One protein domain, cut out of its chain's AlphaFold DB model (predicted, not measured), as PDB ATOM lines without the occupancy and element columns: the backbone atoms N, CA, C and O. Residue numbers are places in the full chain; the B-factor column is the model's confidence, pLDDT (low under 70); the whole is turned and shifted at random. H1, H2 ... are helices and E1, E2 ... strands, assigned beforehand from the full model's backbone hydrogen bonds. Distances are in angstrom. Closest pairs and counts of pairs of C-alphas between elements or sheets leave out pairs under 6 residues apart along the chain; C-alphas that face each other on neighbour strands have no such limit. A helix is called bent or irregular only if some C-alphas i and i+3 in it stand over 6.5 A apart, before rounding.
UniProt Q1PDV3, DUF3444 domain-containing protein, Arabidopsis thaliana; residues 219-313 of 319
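Overview. This is residues 219 to 313 of the 319 residues of the protein "DUF3444 domain-containing protein" of Arabidopsis thaliana (UniProt Q1PDV3). A strongly twisted antiparallel sheet of six strands rolls part of the way towards a barrel and stays open between E5 and E6, which the short helix H2 joins along the chain. A long loop between E3 and E4 reaches far out, with residues 266 to 272 sticking out free, while the small helix H1 sits off the sheet on the excursion between E1 and E2. The printed part has 95 residues, under half of them in named elements, in the order E1 H1 E2 E3 E4 E5 H2 E6; the class is mixed, helices and strands. The whole is compact, with a radius of gyration of the C-alphas of 14.3 A and spans of 45 by 33 by 25 A.

Arrangement. Begin with E1, residues 222 to 226; E2, residues 243 to 250, lies on one side of it and E6, residues 305 to 309, on the other side, both antiparallel. Look for N 225 and O 244 at 2.8 A, and for N 224 and O 307 at 2.9 A. H1, residues 235 to 240, is not on the sheet. E2 and E3, residues 255 to 262, form a hairpin at 134 degrees, with N 258 and O 247 2.9 A apart. On the other side of E3 from E2 the pairing is staggered: E4, residues 277 to 279, is beside 260 to 262, and E5, residues 294 to 297, beside 255 to 258. E2, E3 and E4 make a meander, each strand the antiparallel neighbour of the one before. Check N 261 and O 278 at 2.9 A, then N 297 and O 255 at 2.8 A. H2, residues 299 to 304, only grazes the sheet; its closest C-alphas to E1 are those of Arg 304 and Ile 225, 5.4 A apart. H1 and H2 each have 0 of 2 O i to N i+4 pairs within hydrogen-bond range; of the O i to N i+3 pairs, H1 has 1 of 3 and H2 2 of 3.

Along the chain. Find C-alpha 222 at (125.362, -12.095, 5.651); from there E1 runs 13.6 A to residue 226. H1 covers 10.1 A, E2 20.2 A and E3 21.8 A, ending at C-alpha 262 (128.114, 0.415, 1.937). E4 spans 7.1 A and E5 10.1 A. H2, 9.7 A, is irregular: C-alphas 300 and 303 are 8.1 A apart. E6 runs 10.7 A to C-alpha 309 (130.688, -12.578, 5.645).

Size, cuts and confidence. The two C-alphas farthest apart are those of Arg 269 and Thr 300, 45.2 A. The printed part has no cut, and the links E3 to E4 and E4 to E5 are long, 14 residues each. Look for pLDDT under 70 in residues 234 to 241, 264 to 275 and 282 to 291.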
ATOM      1  N   ILE A 219     118.920 -17.829   7.561       95.44
ATOM      2  CA  ILE A 219     118.213 -16.585   7.873       95.44
ATOM      3  C   ILE A 219     118.985 -15.742   8.903       95.44
ATOM      4  O   ILE A 219     119.452 -16.248   9.926       95.44
ATOM      5  N   GLY A 220     119.132 -14.450   8.610       92.62
ATOM      6  CA  GLY A 220     119.872 -13.473   9.407       92.62
ATOM      7  C   GLY A 220     121.387 -13.453   9.179       92.62
ATOM      8  O   GLY A 220     122.065 -12.587   9.732       92.62
ATOM      9  N   GLU A 221     121.942 -14.372   8.385       94.31
ATOM     10  CA  GLU A 221     123.358 -14.335   8.013       94.31
ATOM     11  C   GLU A 221     123.625 -13.374   6.854       94.31
ATOM     12  O   GLU A 221     122.750 -13.097   6.033       94.31
ATOM     13  N   VAL A 222     124.875 -12.915   6.761       94.00
ATOM     14  CA  VAL A 222     125.362 -12.095   5.651       94.00
ATOM     15  C   VAL A 222     126.313 -12.916   4.790       94.00
ATOM     16  O   VAL A 222     127.190 -13.622   5.298       94.00
ATOM     17  N   TRP A 223     126.130 -12.828   3.479       94.00
ATOM     18  CA  TRP A 223     126.876 -13.590   2.489       94.00
ATOM     19  C   TRP A 223     127.306 -12.705   1.323       94.00
ATOM     20  O   TRP A 223     126.624 -11.746   0.974       94.00
ATOM     21  N   ALA A 224     128.434 -13.050   0.709       91.00
ATOM     22  CA  ALA A 224     128.832 -12.511  -0.582       91.00
ATOM     23  C   ALA A 224     128.257 -13.388  -1.704       91.00
ATOM     24  O   ALA A 224     128.341 -14.620  -1.637       91.00
ATOM     25  N   ILE A 225     127.708 -12.758  -2.738       89.94
ATOM     26  CA  ILE A 225     127.221 -13.406  -3.960       89.94
ATOM     27  C   ILE A 225     127.915 -12.816  -5.187       89.94
ATOM     28  O   ILE A 225     128.369 -11.675  -5.152       89.94
ATOM     29  N   TYR A 226     127.987 -13.570  -6.280       85.06
ATOM     30  CA  TYR A 226     128.536 -13.065  -7.542       85.06
ATOM     31  C   TYR A 226     127.551 -12.096  -8.219       85.06
ATOM     32  O   TYR A 226     126.459 -12.515  -8.594       85.06
ATOM     33  N   ARG A 227     127.949 -10.829  -8.416       78.88
ATOM     34  CA  ARG A 227     127.085  -9.754  -8.954       78.88
ATOM     35  C   ARG A 227     126.513 -10.061 -10.340       78.88
ATOM     36  O   ARG A 227     125.341  -9.822 -10.584       78.88
ATOM     37  N   TYR A 228     127.338 -10.590 -11.244       76.19
ATOM     38  CA  TYR A 228     126.944 -10.927 -12.623       76.19
ATOM     39  C   TYR A 228     126.918 -12.437 -12.826       76.19
ATOM     40  O   TYR A 228     127.609 -12.966 -13.705       76.19
ATOM     41  N   TRP A 229     126.205 -13.142 -11.943       74.94
ATOM     42  CA  TRP A 229     126.217 -14.596 -11.916       74.94
ATOM     43  C   TRP A 229     125.822 -15.209 -13.263       74.94
ATOM     44  O   TRP A 229     124.780 -14.922 -13.840       74.94
ATOM     45  N   SER A 230     126.643 -16.146 -13.731       73.75
ATOM     46  CA  SER A 230     126.241 -17.109 -14.745       73.75
ATOM     47  C   SER A 230     127.036 -18.391 -14.556       73.75
ATOM     48  O   SER A 230     128.189 -18.365 -14.123       73.75
ATOM     49  N   ARG A 231     126.484 -19.530 -14.979       74.50
ATOM     50  CA  ARG A 231     127.216 -20.812 -14.981       74.50
ATOM     51  C   ARG A 231     128.484 -20.823 -15.857       74.50
ATOM     52  O   ARG A 231     129.192 -21.831 -15.869       74.50
ATOM     53  N   TYR A 232     128.697 -19.758 -16.634       75.56
ATOM     54  CA  TYR A 232     129.809 -19.544 -17.557       75.56
ATOM     55  C   TYR A 232     130.887 -18.604 -16.999       75.56
ATOM     56  O   TYR A 232     131.848 -18.342 -17.716       75.56
ATOM     57  N   ILE A 233     130.732 -18.076 -15.775       72.81
ATOM     58  CA  ILE A 233     131.808 -17.330 -15.107       72.81
ATOM     59  C   ILE A 233     133.048 -18.221 -15.018       72.81
ATOM     60  O   ILE A 233     132.946 -19.407 -14.698       72.81
ATOM     61  N   ASP A 234     134.196 -17.617 -15.305       68.75
ATOM     62  CA  ASP A 234     135.516 -18.203 -15.110       68.75
ATOM     63  C   ASP A 234     136.216 -17.525 -13.923       68.75
ATOM     64  O   ASP A 234     135.904 -16.374 -13.597       68.75
ATOM     65  N   VAL A 235     137.159 -18.234 -13.304       67.56
ATOM     66  CA  VAL A 235     137.924 -17.793 -12.132       67.56
ATOM     67  C   VAL A 235     138.658 -16.477 -12.396       67.56
ATOM     68  O   VAL A 235     138.663 -15.610 -11.532       67.56
ATOM     69  N   ASP A 236     139.139 -16.256 -13.621       67.56
ATOM     70  CA  ASP A 236     139.823 -15.018 -14.023       67.56
ATOM     71  C   ASP A 236     138.921 -13.774 -13.899       67.56
ATOM     72  O   ASP A 236     139.394 -12.650 -13.756       67.56
ATOM     73  N   ARG A 237     137.589 -13.942 -13.926       63.75
ATOM     74  CA  ARG A 237     136.651 -12.823 -13.729       63.75
ATOM     75  C   ARG A 237     136.459 -12.460 -12.253       63.75
ATOM     76  O   ARG A 237     135.849 -11.424 -11.979       63.75
ATOM     77  N   LEU A 238     136.951 -13.276 -11.317       64.38
ATOM     78  CA  LEU A 238     136.896 -12.996  -9.878       64.38
ATOM     79  C   LEU A 238     137.872 -11.895  -9.459       64.38
ATOM     80  O   LEU A 238     137.559 -11.165  -8.518       64.38
ATOM     81  N   GLU A 239     138.964 -11.705 -10.209       58.97
ATOM     82  CA  GLU A 239     139.960 -10.644  -9.979       58.97
ATOM     83  C   GLU A 239     139.335  -9.235  -9.981       58.97
ATOM     84  O   GLU A 239     139.859  -8.306  -9.372       58.97
ATOM     85  N   PHE A 240     138.167  -9.064 -10.612       59.16
ATOM     86  CA  PHE A 240     137.460  -7.782 -10.679       59.16
ATOM     87  C   PHE A 240     136.573  -7.479  -9.458       59.16
ATOM     88  O   PHE A 240     135.852  -6.481  -9.473       59.16
ATOM     89  N   GLY A 241     136.576  -8.319  -8.414       60.41
ATOM     90  CA  GLY A 241     135.854  -8.033  -7.166       60.41
ATOM     91  C   GLY A 241     134.335  -7.916  -7.346       60.41
ATOM     92  O   GLY A 241     133.679  -7.117  -6.676       60.41
ATOM     93  N   LEU A 242     133.766  -8.693  -8.270       73.81
ATOM     94  CA  LEU A 242     132.359  -8.623  -8.676       73.81
ATOM     95  C   LEU A 242     131.437  -9.325  -7.674       73.81
ATOM     96  O   LEU A 242     130.772 -10.310  -8.002       73.81
ATOM     97  N   TYR A 243     131.399  -8.801  -6.453       83.81
ATOM     98  CA  TYR A 243     130.576  -9.320  -5.374       83.81
ATOM     99  C   TYR A 243     129.541  -8.305  -4.928       83.81
ATOM    100  O   TYR A 243     129.824  -7.114  -4.798       83.81
ATOM    101  N   ASP A 244     128.364  -8.823  -4.625       87.69
ATOM    102  CA  ASP A 244     127.350  -8.127  -3.858       87.69
ATOM    103  C   ASP A 244     127.237  -8.760  -2.477       87.69
ATOM    104  O   ASP A 244     127.434  -9.964  -2.300       87.69
ATOM    105  N   ILE A 245     126.956  -7.928  -1.478       90.56
ATOM    106  CA  ILE A 245     126.771  -8.370  -0.100       90.56
ATOM    107  C   ILE A 245     125.276  -8.445   0.159       90.56
ATOM    108  O   ILE A 245     124.559  -7.485  -0.104       90.56
ATOM    109  N   VAL A 246     124.802  -9.573   0.678       93.38
ATOM    110  CA  VAL A 246     123.379  -9.797   0.931       93.38
ATOM    111  C   VAL A 246     123.121 -10.319   2.336       93.38
ATOM    112  O   VAL A 246     123.900 -11.107   2.870       93.38
ATOM    113  N   GLU A 247     121.999  -9.909   2.923       95.50
ATOM    114  CA  GLU A 247     121.404 -10.542   4.100       95.50
ATOM    115  C   GLU A 247     120.395 -11.609   3.660       95.50
ATOM    116  O   GLU A 247     119.570 -11.364   2.779       95.50
ATOM    117  N   ILE A 248     120.418 -12.776   4.303       96.56
ATOM    118  CA  ILE A 248     119.413 -13.821   4.092       96.56
ATOM    119  C   ILE A 248     118.159 -13.503   4.912       96.56
ATOM    120  O   ILE A 248     118.196 -13.490   6.141       96.56
ATOM    121  N   LEU A 249     117.031 -13.301   4.235       96.00
ATOM    122  CA  LEU A 249     115.729 -13.033   4.847       96.00
ATOM    123  C   LEU A 249     114.887 -14.300   5.062       96.00
ATOM    124  O   LEU A 249     114.027 -14.305   5.936       96.00
ATOM    125  N   ASP A 250     115.105 -15.351   4.266       96.44
ATOM    126  CA  ASP A 250     114.413 -16.648   4.359       96.44
ATOM    127  C   ASP A 250     115.294 -17.750   3.735       96.44
ATOM    128  O   ASP A 250     115.928 -17.503   2.708       96.44
ATOM    129  N   ASP A 251     115.353 -18.942   4.345       95.88
ATOM    130  CA  ASP A 251     116.074 -20.131   3.848       95.88
ATOM    131  C   ASP A 251     115.196 -21.405   3.733       95.88
ATOM    132  O   ASP A 251     115.703 -22.518   3.521       95.88
ATOM    133  N   THR A 252     113.870 -21.269   3.852       92.31
ATOM    134  CA  THR A 252     112.920 -22.395   3.933       92.31
ATOM    135  C   THR A 252     112.737 -23.135   2.606       92.31
ATOM    136  O   THR A 252     113.070 -24.321   2.517       92.31
ATOM    137  N   LEU A 253     112.247 -22.459   1.565       89.62
ATOM    138  CA  LEU A 253     112.057 -23.012   0.220       89.62
ATOM    139  C   LEU A 253     113.222 -22.620  -0.681       89.62
ATOM    140  O   LEU A 253     114.092 -23.451  -0.916       89.62
ATOM    141  N   ASP A 254     113.275 -21.351  -1.067       93.56
ATOM    142  CA  ASP A 254     114.386 -20.704  -1.759       93.56
ATOM    143  C   ASP A 254     114.982 -19.611  -0.870       93.56
ATOM    144  O   ASP A 254     114.425 -19.277   0.178       93.56
ATOM    145  N   TYR A 255     116.128 -19.059  -1.264       95.19
ATOM    146  CA  TYR A 255     116.780 -18.015  -0.485       95.19
ATOM    147  C   TYR A 255     116.199 -16.655  -0.846       95.19
ATOM    148  O   TYR A 255     116.474 -16.130  -1.923       95.19
ATOM    149  N   LYS A 256     115.419 -16.053   0.053       95.50
ATOM    150  CA  LYS A 256     115.056 -14.638  -0.081       95.50
ATOM    151  C   LYS A 256     116.199 -13.799   0.468       95.50
ATOM    152  O   LYS A 256     116.607 -14.015   1.607       95.50
ATOM    153  N   VAL A 257     116.705 -12.851  -0.310       95.31
ATOM    154  CA  VAL A 257     117.884 -12.060   0.059       95.31
ATOM    155  C   VAL A 257     117.628 -10.563  -0.072       95.31
ATOM    156  O   VAL A 257     116.851 -10.139  -0.922       95.31
ATOM    157  N   GLN A 258     118.273  -9.772   0.786       93.88
ATOM    158  CA  GLN A 258     118.293  -8.309   0.748       93.88
ATOM    159  C   GLN A 258     119.704  -7.844   0.417       93.88
ATOM    160  O   GLN A 258     120.640  -8.137   1.159       93.88
ATOM    161  N   LEU A 259     119.850  -7.058  -0.643       92.19
ATOM    162  CA  LEU A 259     121.111  -6.419  -0.979       92.19
ATOM    163  C   LEU A 259     121.515  -5.408   0.095       92.19
ATOM    164  O   LEU A 259     120.700  -4.597   0.545       92.19
ATOM    165  N   LEU A 260     122.789  -5.435   0.468       90.69
ATOM    166  CA  LEU A 260     123.415  -4.504   1.386       90.69
ATOM    167  C   LEU A 260     124.403  -3.614   0.632       90.69
ATOM    168  O   LEU A 260     125.298  -4.092  -0.062       90.69
ATOM    169  N   THR A 261     124.276  -2.303   0.812       87.56
ATOM    170  CA  THR A 261     125.187  -1.305   0.239       87.56
ATOM    171  C   THR A 261     125.994  -0.634   1.332       87.56
ATOM    172  O   THR A 261     125.477  -0.379   2.425       87.56
ATOM    173  N   GLN A 262     127.251  -0.317   1.024       83.75
ATOM    174  CA  GLN A 262     128.114   0.415   1.937       83.75
ATOM    175  C   GLN A 262     127.533   1.808   2.203       83.75
ATOM    176  O   GLN A 262     127.174   2.540   1.280       83.75
ATOM    177  N   GLN A 263     127.435   2.168   3.476       75.44
ATOM    178  CA  GLN A 263     127.064   3.506   3.896       75.44
ATOM    179  C   GLN A 263     128.320   4.387   3.863       75.44
ATOM    180  O   GLN A 263     129.303   4.050   4.528       75.44
ATOM    181  N   PRO A 264     128.326   5.502   3.109       65.25
ATOM    182  CA  PRO A 264     129.427   6.449   3.173       65.25
ATOM    183  C   PRO A 264     129.448   7.064   4.575       65.25
ATOM    184  O   PRO A 264     128.484   7.704   4.995       65.25
ATOM    185  N   VAL A 265     130.529   6.829   5.316       59.31
ATOM    186  CA  VAL A 265     130.760   7.479   6.607       59.31
ATOM    187  C   VAL A 265     131.506   8.774   6.320       59.31
ATOM    188  O   VAL A 265     132.643   8.755   5.860       59.31
ATOM    189  N   SER A 266     130.845   9.904   6.543       54.19
ATOM    190  CA  SER A 266     131.468  11.221   6.483       54.19
ATOM    191  C   SER A 266     132.147  11.512   7.821       54.19
ATOM    192  O   SER A 266     131.578  12.227   8.642       54.19
ATOM    193  N   ASP A 267     133.315  10.937   8.097       54.16
ATOM    194  CA  ASP A 267     134.128  11.461   9.196       54.16
ATOM    195  C   ASP A 267     135.627  11.332   8.898       54.16
ATOM    196  O   ASP A 267     136.137  10.248   8.633       54.16
ATOM    197  N   ASP A 268     136.323  12.470   8.954       53.34
ATOM    198  CA  ASP A 268     137.756  12.667   8.665       53.34
ATOM    199  C   ASP A 268     138.673  12.096   9.770       53.34
ATOM    200  O   ASP A 268     139.870  12.395   9.846       53.34
ATOM    201  N   ARG A 269     138.126  11.291  10.689       51.84
ATOM    202  CA  ARG A 269     138.866  10.756  11.832       51.84
ATOM    203  C   ARG A 269     139.285   9.317  11.589       51.84
ATOM    204  O   ARG A 269     138.519   8.370  11.687       51.84
ATOM    205  N   ASN A 270     140.565   9.228  11.271       50.12
ATOM    206  CA  ASN A 270     141.371   8.066  10.950       50.12
ATOM    207  C   ASN A 270     141.517   7.057  12.115       50.12
ATOM    208  O   ASN A 270     142.633   6.827  12.563       50.12
ATOM    209  N   ASP A 271     140.426   6.459  12.604       48.56
ATOM    210  CA  ASP A 271     140.482   5.356  13.575       48.56
ATOM    211  C   ASP A 271     139.417   4.281  13.275       48.56
ATOM    212  O   ASP A 271     138.235   4.444  13.552       48.56
ATOM    213  N   MET A 272     139.885   3.162  12.704       45.94
ATOM    214  CA  MET A 272     139.158   1.936  12.324       45.94
ATOM    215  C   MET A 272     137.962   2.110  11.368       45.94
ATOM    216  O   MET A 272     136.829   2.354  11.770       45.94
ATOM    217  N   GLU A 273     138.218   1.851  10.079       51.88
ATOM    218  CA  GLU A 273     137.238   1.723   8.991       51.88
ATOM    219  C   GLU A 273     136.245   0.570   9.260       51.88
ATOM    220  O   GLU A 273     136.323  -0.516   8.680       51.88
ATOM    221  N   HIS A 274     135.279   0.767  10.155       56.91
ATOM    222  CA  HIS A 274     134.099  -0.085  10.201       56.91
ATOM    223  C   HIS A 274     133.282   0.204   8.943       56.91
ATOM    224  O   HIS A 274     132.549   1.189   8.869       56.91
ATOM    225  N   ARG A 275     133.420  -0.653   7.926       69.12
ATOM    226  CA  ARG A 275     132.567  -0.618   6.735       69.12
ATOM    227  C   ARG A 275     131.130  -0.909   7.158       69.12
ATOM    228  O   ARG A 275     130.751  -2.061   7.352       69.12
ATOM    229  N   LEU A 276     130.348   0.146   7.357       81.31
ATOM    230  CA  LEU A 276     128.930   0.041   7.670       81.31
ATOM    231  C   LEU A 276     128.169  -0.311   6.396       81.31
ATOM    232  O   LEU A 276     128.353   0.318   5.356       81.31
ATOM    233  N   PHE A 277     127.306  -1.314   6.487       86.62
ATOM    234  CA  PHE A 277     126.411  -1.717   5.413       86.62
ATOM    235  C   PHE A 277     124.969  -1.536   5.872       86.62
ATOM    236  O   PHE A 277     124.631  -1.835   7.019       86.62
ATOM    237  N   ARG A 278     124.112  -1.063   4.967       88.38
ATOM    238  CA  ARG A 278     122.667  -0.921   5.190       88.38
ATOM    239  C   ARG A 278     121.888  -1.592   4.074       88.38
ATOM    240  O   ARG A 278     122.409  -1.753   2.971       88.38
ATOM    241  N   ALA A 279     120.631  -1.922   4.355       88.56
ATOM    242  CA  ALA A 279     119.704  -2.379   3.331       88.56
ATOM    243  C   ALA A 279     119.662  -1.369   2.172       88.56
ATOM    244  O   ALA A 279     119.463  -0.163   2.376       88.56
ATOM    245  N   CYS A 280     119.899  -1.880   0.969       84.88
ATOM    246  CA  CYS A 280     119.775  -1.131  -0.265       84.88
ATOM    247  C   CYS A 280     118.297  -0.811  -0.511       84.88
ATOM    248  O   CYS A 280     117.442  -1.690  -0.392       84.88
ATOM    249  N   THR A 281     117.996   0.443  -0.838       79.75
ATOM    250  CA  THR A 281     116.630   0.902  -1.141       79.75
ATOM    251  C   THR A 281     116.403   1.137  -2.632       79.75
ATOM    252  O   THR A 281     115.261   1.110  -3.073       79.75
ATOM    253  N   GLU A 282     117.470   1.343  -3.406       68.50
ATOM    254  CA  GLU A 282     117.428   1.620  -4.844       68.50
ATOM    255  C   GLU A 282     118.595   0.879  -5.508       68.50
ATOM    256  O   GLU A 282     119.755   1.202  -5.253       68.50
ATOM    257  N   TYR A 283     118.300  -0.142  -6.320       62.41
ATOM    258  CA  TYR A 283     119.318  -0.910  -7.037       62.41
ATOM    259  C   TYR A 283     119.312  -0.521  -8.515       62.41
ATOM    260  O   TYR A 283     118.322  -0.706  -9.217       62.41
ATOM    261  N   THR A 284     120.412   0.066  -8.988       54.50
ATOM    262  CA  THR A 284     120.514   0.632 -10.343       54.50
ATOM    263  C   THR A 284     121.269  -0.253 -11.332       54.50
ATOM    264  O   THR A 284     121.483   0.161 -12.469       54.50
ATOM    265  N   SER A 285     121.670  -1.466 -10.948       54.62
ATOM    266  CA  SER A 285     122.531  -2.288 -11.799       54.62
ATOM    267  C   SER A 285     122.265  -3.782 -11.648       54.62
ATOM    268  O   SER A 285     122.955  -4.428 -10.877       54.62
ATOM    269  N   ASN A 286     121.297  -4.317 -12.395       54.25
ATOM    270  CA  ASN A 286     121.379  -5.630 -13.051       54.25
ATOM    271  C   ASN A 286     120.184  -5.796 -14.001       54.25
ATOM    272  O   ASN A 286     119.037  -5.601 -13.607       54.25
ATOM    273  N   GLU A 287     120.450  -6.159 -15.257       52.41
ATOM    274  CA  GLU A 287     119.399  -6.443 -16.249       52.41
ATOM    275  C   GLU A 287     118.735  -7.817 -16.012       52.41
ATOM    276  O   GLU A 287     117.589  -8.008 -16.411       52.41
ATOM    277  N   ASP A 288     119.416  -8.738 -15.309       56.25
ATOM    278  CA  ASP A 288     118.988 -10.138 -15.138       56.25
ATOM    279  C   ASP A 288     118.218 -10.423 -13.831       56.25
ATOM    280  O   ASP A 288     117.236 -11.163 -13.851       56.25
ATOM    281  N   ASP A 289     118.627  -9.836 -12.697       55.31
ATOM    282  CA  ASP A 289     118.022 -10.094 -11.369       55.31
ATOM    283  C   ASP A 289     116.924  -9.070 -10.991       55.31
ATOM    284  O   ASP A 289     116.343  -9.128  -9.906       55.31
ATOM    285  N   GLY A 290     116.603  -8.153 -11.909       57.12
ATOM    286  CA  GLY A 290     115.631  -7.081 -11.706       57.12
ATOM    287  C   GLY A 290     116.197  -5.878 -10.938       57.12
ATOM    288  O   GLY A 290     117.282  -5.908 -10.365       57.12
ATOM    289  N   SER A 291     115.443  -4.778 -10.928       62.78
ATOM    290  CA  SER A 291     115.814  -3.530 -10.240       62.78
ATOM    291  C   SER A 291     115.473  -3.529  -8.742       62.78
ATOM    292  O   SER A 291     115.582  -2.495  -8.082       62.78
ATOM    293  N   GLU A 292     114.990  -4.652  -8.205       78.31
ATOM    294  CA  GLU A 292     114.541  -4.739  -6.818       78.31
ATOM    295  C   GLU A 292     115.704  -5.138  -5.894       78.31
ATOM    296  O   GLU A 292     116.389  -6.127  -6.139       78.31
ATOM    297  N   PRO A 293     115.932  -4.411  -4.785       85.62
ATOM    298  CA  PRO A 293     117.009  -4.721  -3.843       85.62
ATOM    299  C   PRO A 293     116.736  -5.981  -3.003       85.62
ATOM    300  O   PRO A 293     117.605  -6.414  -2.244       85.62
ATOM    301  N   ILE A 294     115.534  -6.554  -3.112       91.75
ATOM    302  CA  ILE A 294     115.144  -7.828  -2.514       91.75
ATOM    303  C   ILE A 294     114.777  -8.774  -3.646       91.75
ATOM    304  O   ILE A 294     113.898  -8.465  -4.441       91.75
ATOM    305  N   PHE A 295     115.392  -9.948  -3.675       91.50
ATOM    306  CA  PHE A 295     115.144 -10.948  -4.709       91.50
ATOM    307  C   PHE A 295     115.281 -12.364  -4.145       91.50
ATOM    308  O   PHE A 295     115.610 -12.567  -2.971       91.50
ATOM    309  N   THR A 296     114.970 -13.358  -4.974       93.00
ATOM    310  CA  THR A 296     114.998 -14.772  -4.594       93.00
ATOM    311  C   THR A 296     116.064 -15.509  -5.388       93.00
ATOM    312  O   THR A 296     116.074 -15.461  -6.612       93.00
ATOM    313  N   ILE A 297     116.934 -16.228  -4.682       92.44
ATOM    314  CA  ILE A 297     117.900 -17.158  -5.260       92.44
ATOM    315  C   ILE A 297     117.359 -18.582  -5.078       92.44
ATOM    316  O   ILE A 297     117.258 -19.051  -3.936       92.44
ATOM    317  N   PRO A 298     117.041 -19.296  -6.172       92.31
ATOM    318  CA  PRO A 298     116.610 -20.683  -6.091       92.31
ATOM    319  C   PRO A 298     117.656 -21.579  -5.420       92.31
ATOM    320  O   PRO A 298     118.861 -21.410  -5.625       92.31
ATOM    321  N   LYS A 299     117.234 -22.610  -4.679       90.94
ATOM    322  CA  LYS A 299     118.178 -23.603  -4.113       90.94
ATOM    323  C   LYS A 299     118.979 -24.357  -5.172       90.94
ATOM    324  O   LYS A 299     120.086 -24.827  -4.879       90.94
ATOM    325  N   THR A 300     118.446 -24.453  -6.386       89.62
ATOM    326  CA  THR A 300     119.133 -24.996  -7.563       89.62
ATOM    327  C   THR A 300     120.315 -24.116  -7.993       89.62
ATOM    328  O   THR A 300     121.259 -24.603  -8.607       89.62
ATOM    329  N   GLU A 301     120.332 -22.842  -7.600       89.38
ATOM    330  CA  GLU A 301     121.345 -21.844  -7.956       89.38
ATOM    331  C   GLU A 301     122.221 -21.434  -6.770       89.38
ATOM    332  O   GLU A 301     122.904 -20.413  -6.810       89.38
ATOM    333  N   ARG A 302     122.272 -22.249  -5.709       88.75
ATOM    334  CA  ARG A 302     123.070 -21.959  -4.502       88.75
ATOM    335  C   ARG A 302     124.564 -21.721  -4.771       88.75
ATOM    336  O   ARG A 302     125.244 -21.125  -3.946       88.75
ATOM    337  N   ILE A 303     125.075 -22.125  -5.936       86.44
ATOM    338  CA  ILE A 303     126.428 -21.782  -6.396       86.44
ATOM    339  C   ILE A 303     126.653 -20.264  -6.561       86.44
ATOM    340  O   ILE A 303     127.793 -19.836  -6.689       86.44
ATOM    341  N   ARG A 304     125.591 -19.441  -6.538       88.56
ATOM    342  CA  ARG A 304     125.661 -17.970  -6.482       88.56
ATOM    343  C   ARG A 304     126.372 -17.452  -5.227       88.56
ATOM    344  O   ARG A 304     126.938 -16.363  -5.274       88.56
ATOM    345  N   PHE A 305     126.346 -18.208  -4.126       90.69
ATOM    346  CA  PHE A 305     126.975 -17.829  -2.861       90.69
ATOM    347  C   PHE A 305     128.476 -18.145  -2.865       90.69
ATOM    348  O   PHE A 305     128.878 -19.297  -3.041       90.69
ATOM    349  N   SER A 306     129.294 -17.122  -2.615       88.25
ATOM    350  CA  SER A 306     130.760 -17.201  -2.599       88.25
ATOM    351  C   SER A 306     131.312 -17.555  -1.222       88.25
ATOM    352  O   SER A 306     132.021 -18.539  -1.058       88.25
ATOM    353  N   ASN A 307     130.997 -16.758  -0.203       88.06
ATOM    354  CA  ASN A 307     131.462 -17.001   1.158       88.06
ATOM    355  C   ASN A 307     130.578 -16.269   2.164       88.06
ATOM    356  O   ASN A 307     130.016 -15.208   1.880       88.06
ATOM    357  N   LYS A 308     130.497 -16.830   3.370       90.56
ATOM    358  CA  LYS A 308     129.906 -16.149   4.517       90.56
ATOM    359  C   LYS A 308     130.742 -14.916   4.861       90.56
ATOM    360  O   LYS A 308     131.973 -14.949   4.791       90.56
ATOM    361  N   VAL A 309     130.066 -13.833   5.224       88.44
ATOM    362  CA  VAL A 309     130.688 -12.578   5.645       88.44
ATOM    363  C   VAL A 309     130.408 -12.400   7.136       88.44
ATOM    364  O   VAL A 309     129.242 -12.354   7.535       88.44
ATOM    365  N   PRO A 310     131.441 -12.325   7.993       86.25
ATOM    366  CA  PRO A 310     131.257 -12.000   9.399       86.25
ATOM    367  C   PRO A 310     130.621 -10.619   9.529       86.25
ATOM    368  O   PRO A 310     131.192  -9.624   9.090       86.25
ATOM    369  N   ALA A 311     129.443 -10.563  10.136       85.44
ATOM    370  CA  ALA A 311     128.713  -9.325  10.338       85.44
ATOM    371  C   ALA A 311     128.127  -9.288  11.748       85.44
ATOM    372  O   ALA A 311     127.606 -10.286  12.249       85.44
ATOM    373  N   THR A 312     128.189  -8.112  12.365       84.31
ATOM    374  CA  THR A 312     127.544  -7.828  13.646       84.31
ATOM    375  C   THR A 312     126.444  -6.814  13.399       84.31
ATOM    376  O   THR A 312     126.699  -5.732  12.871       84.31
ATOM    377  N   ARG A 313     125.208  -7.151  13.777       82.12
ATOM    378  CA  ARG A 313     124.081  -6.230  13.627       82.12
ATOM    379  C   ARG A 313     124.206  -5.096  14.642       82.12
ATOM    380  O   ARG A 313     124.229  -5.335  15.848       82.12
TER     381      ARG A 313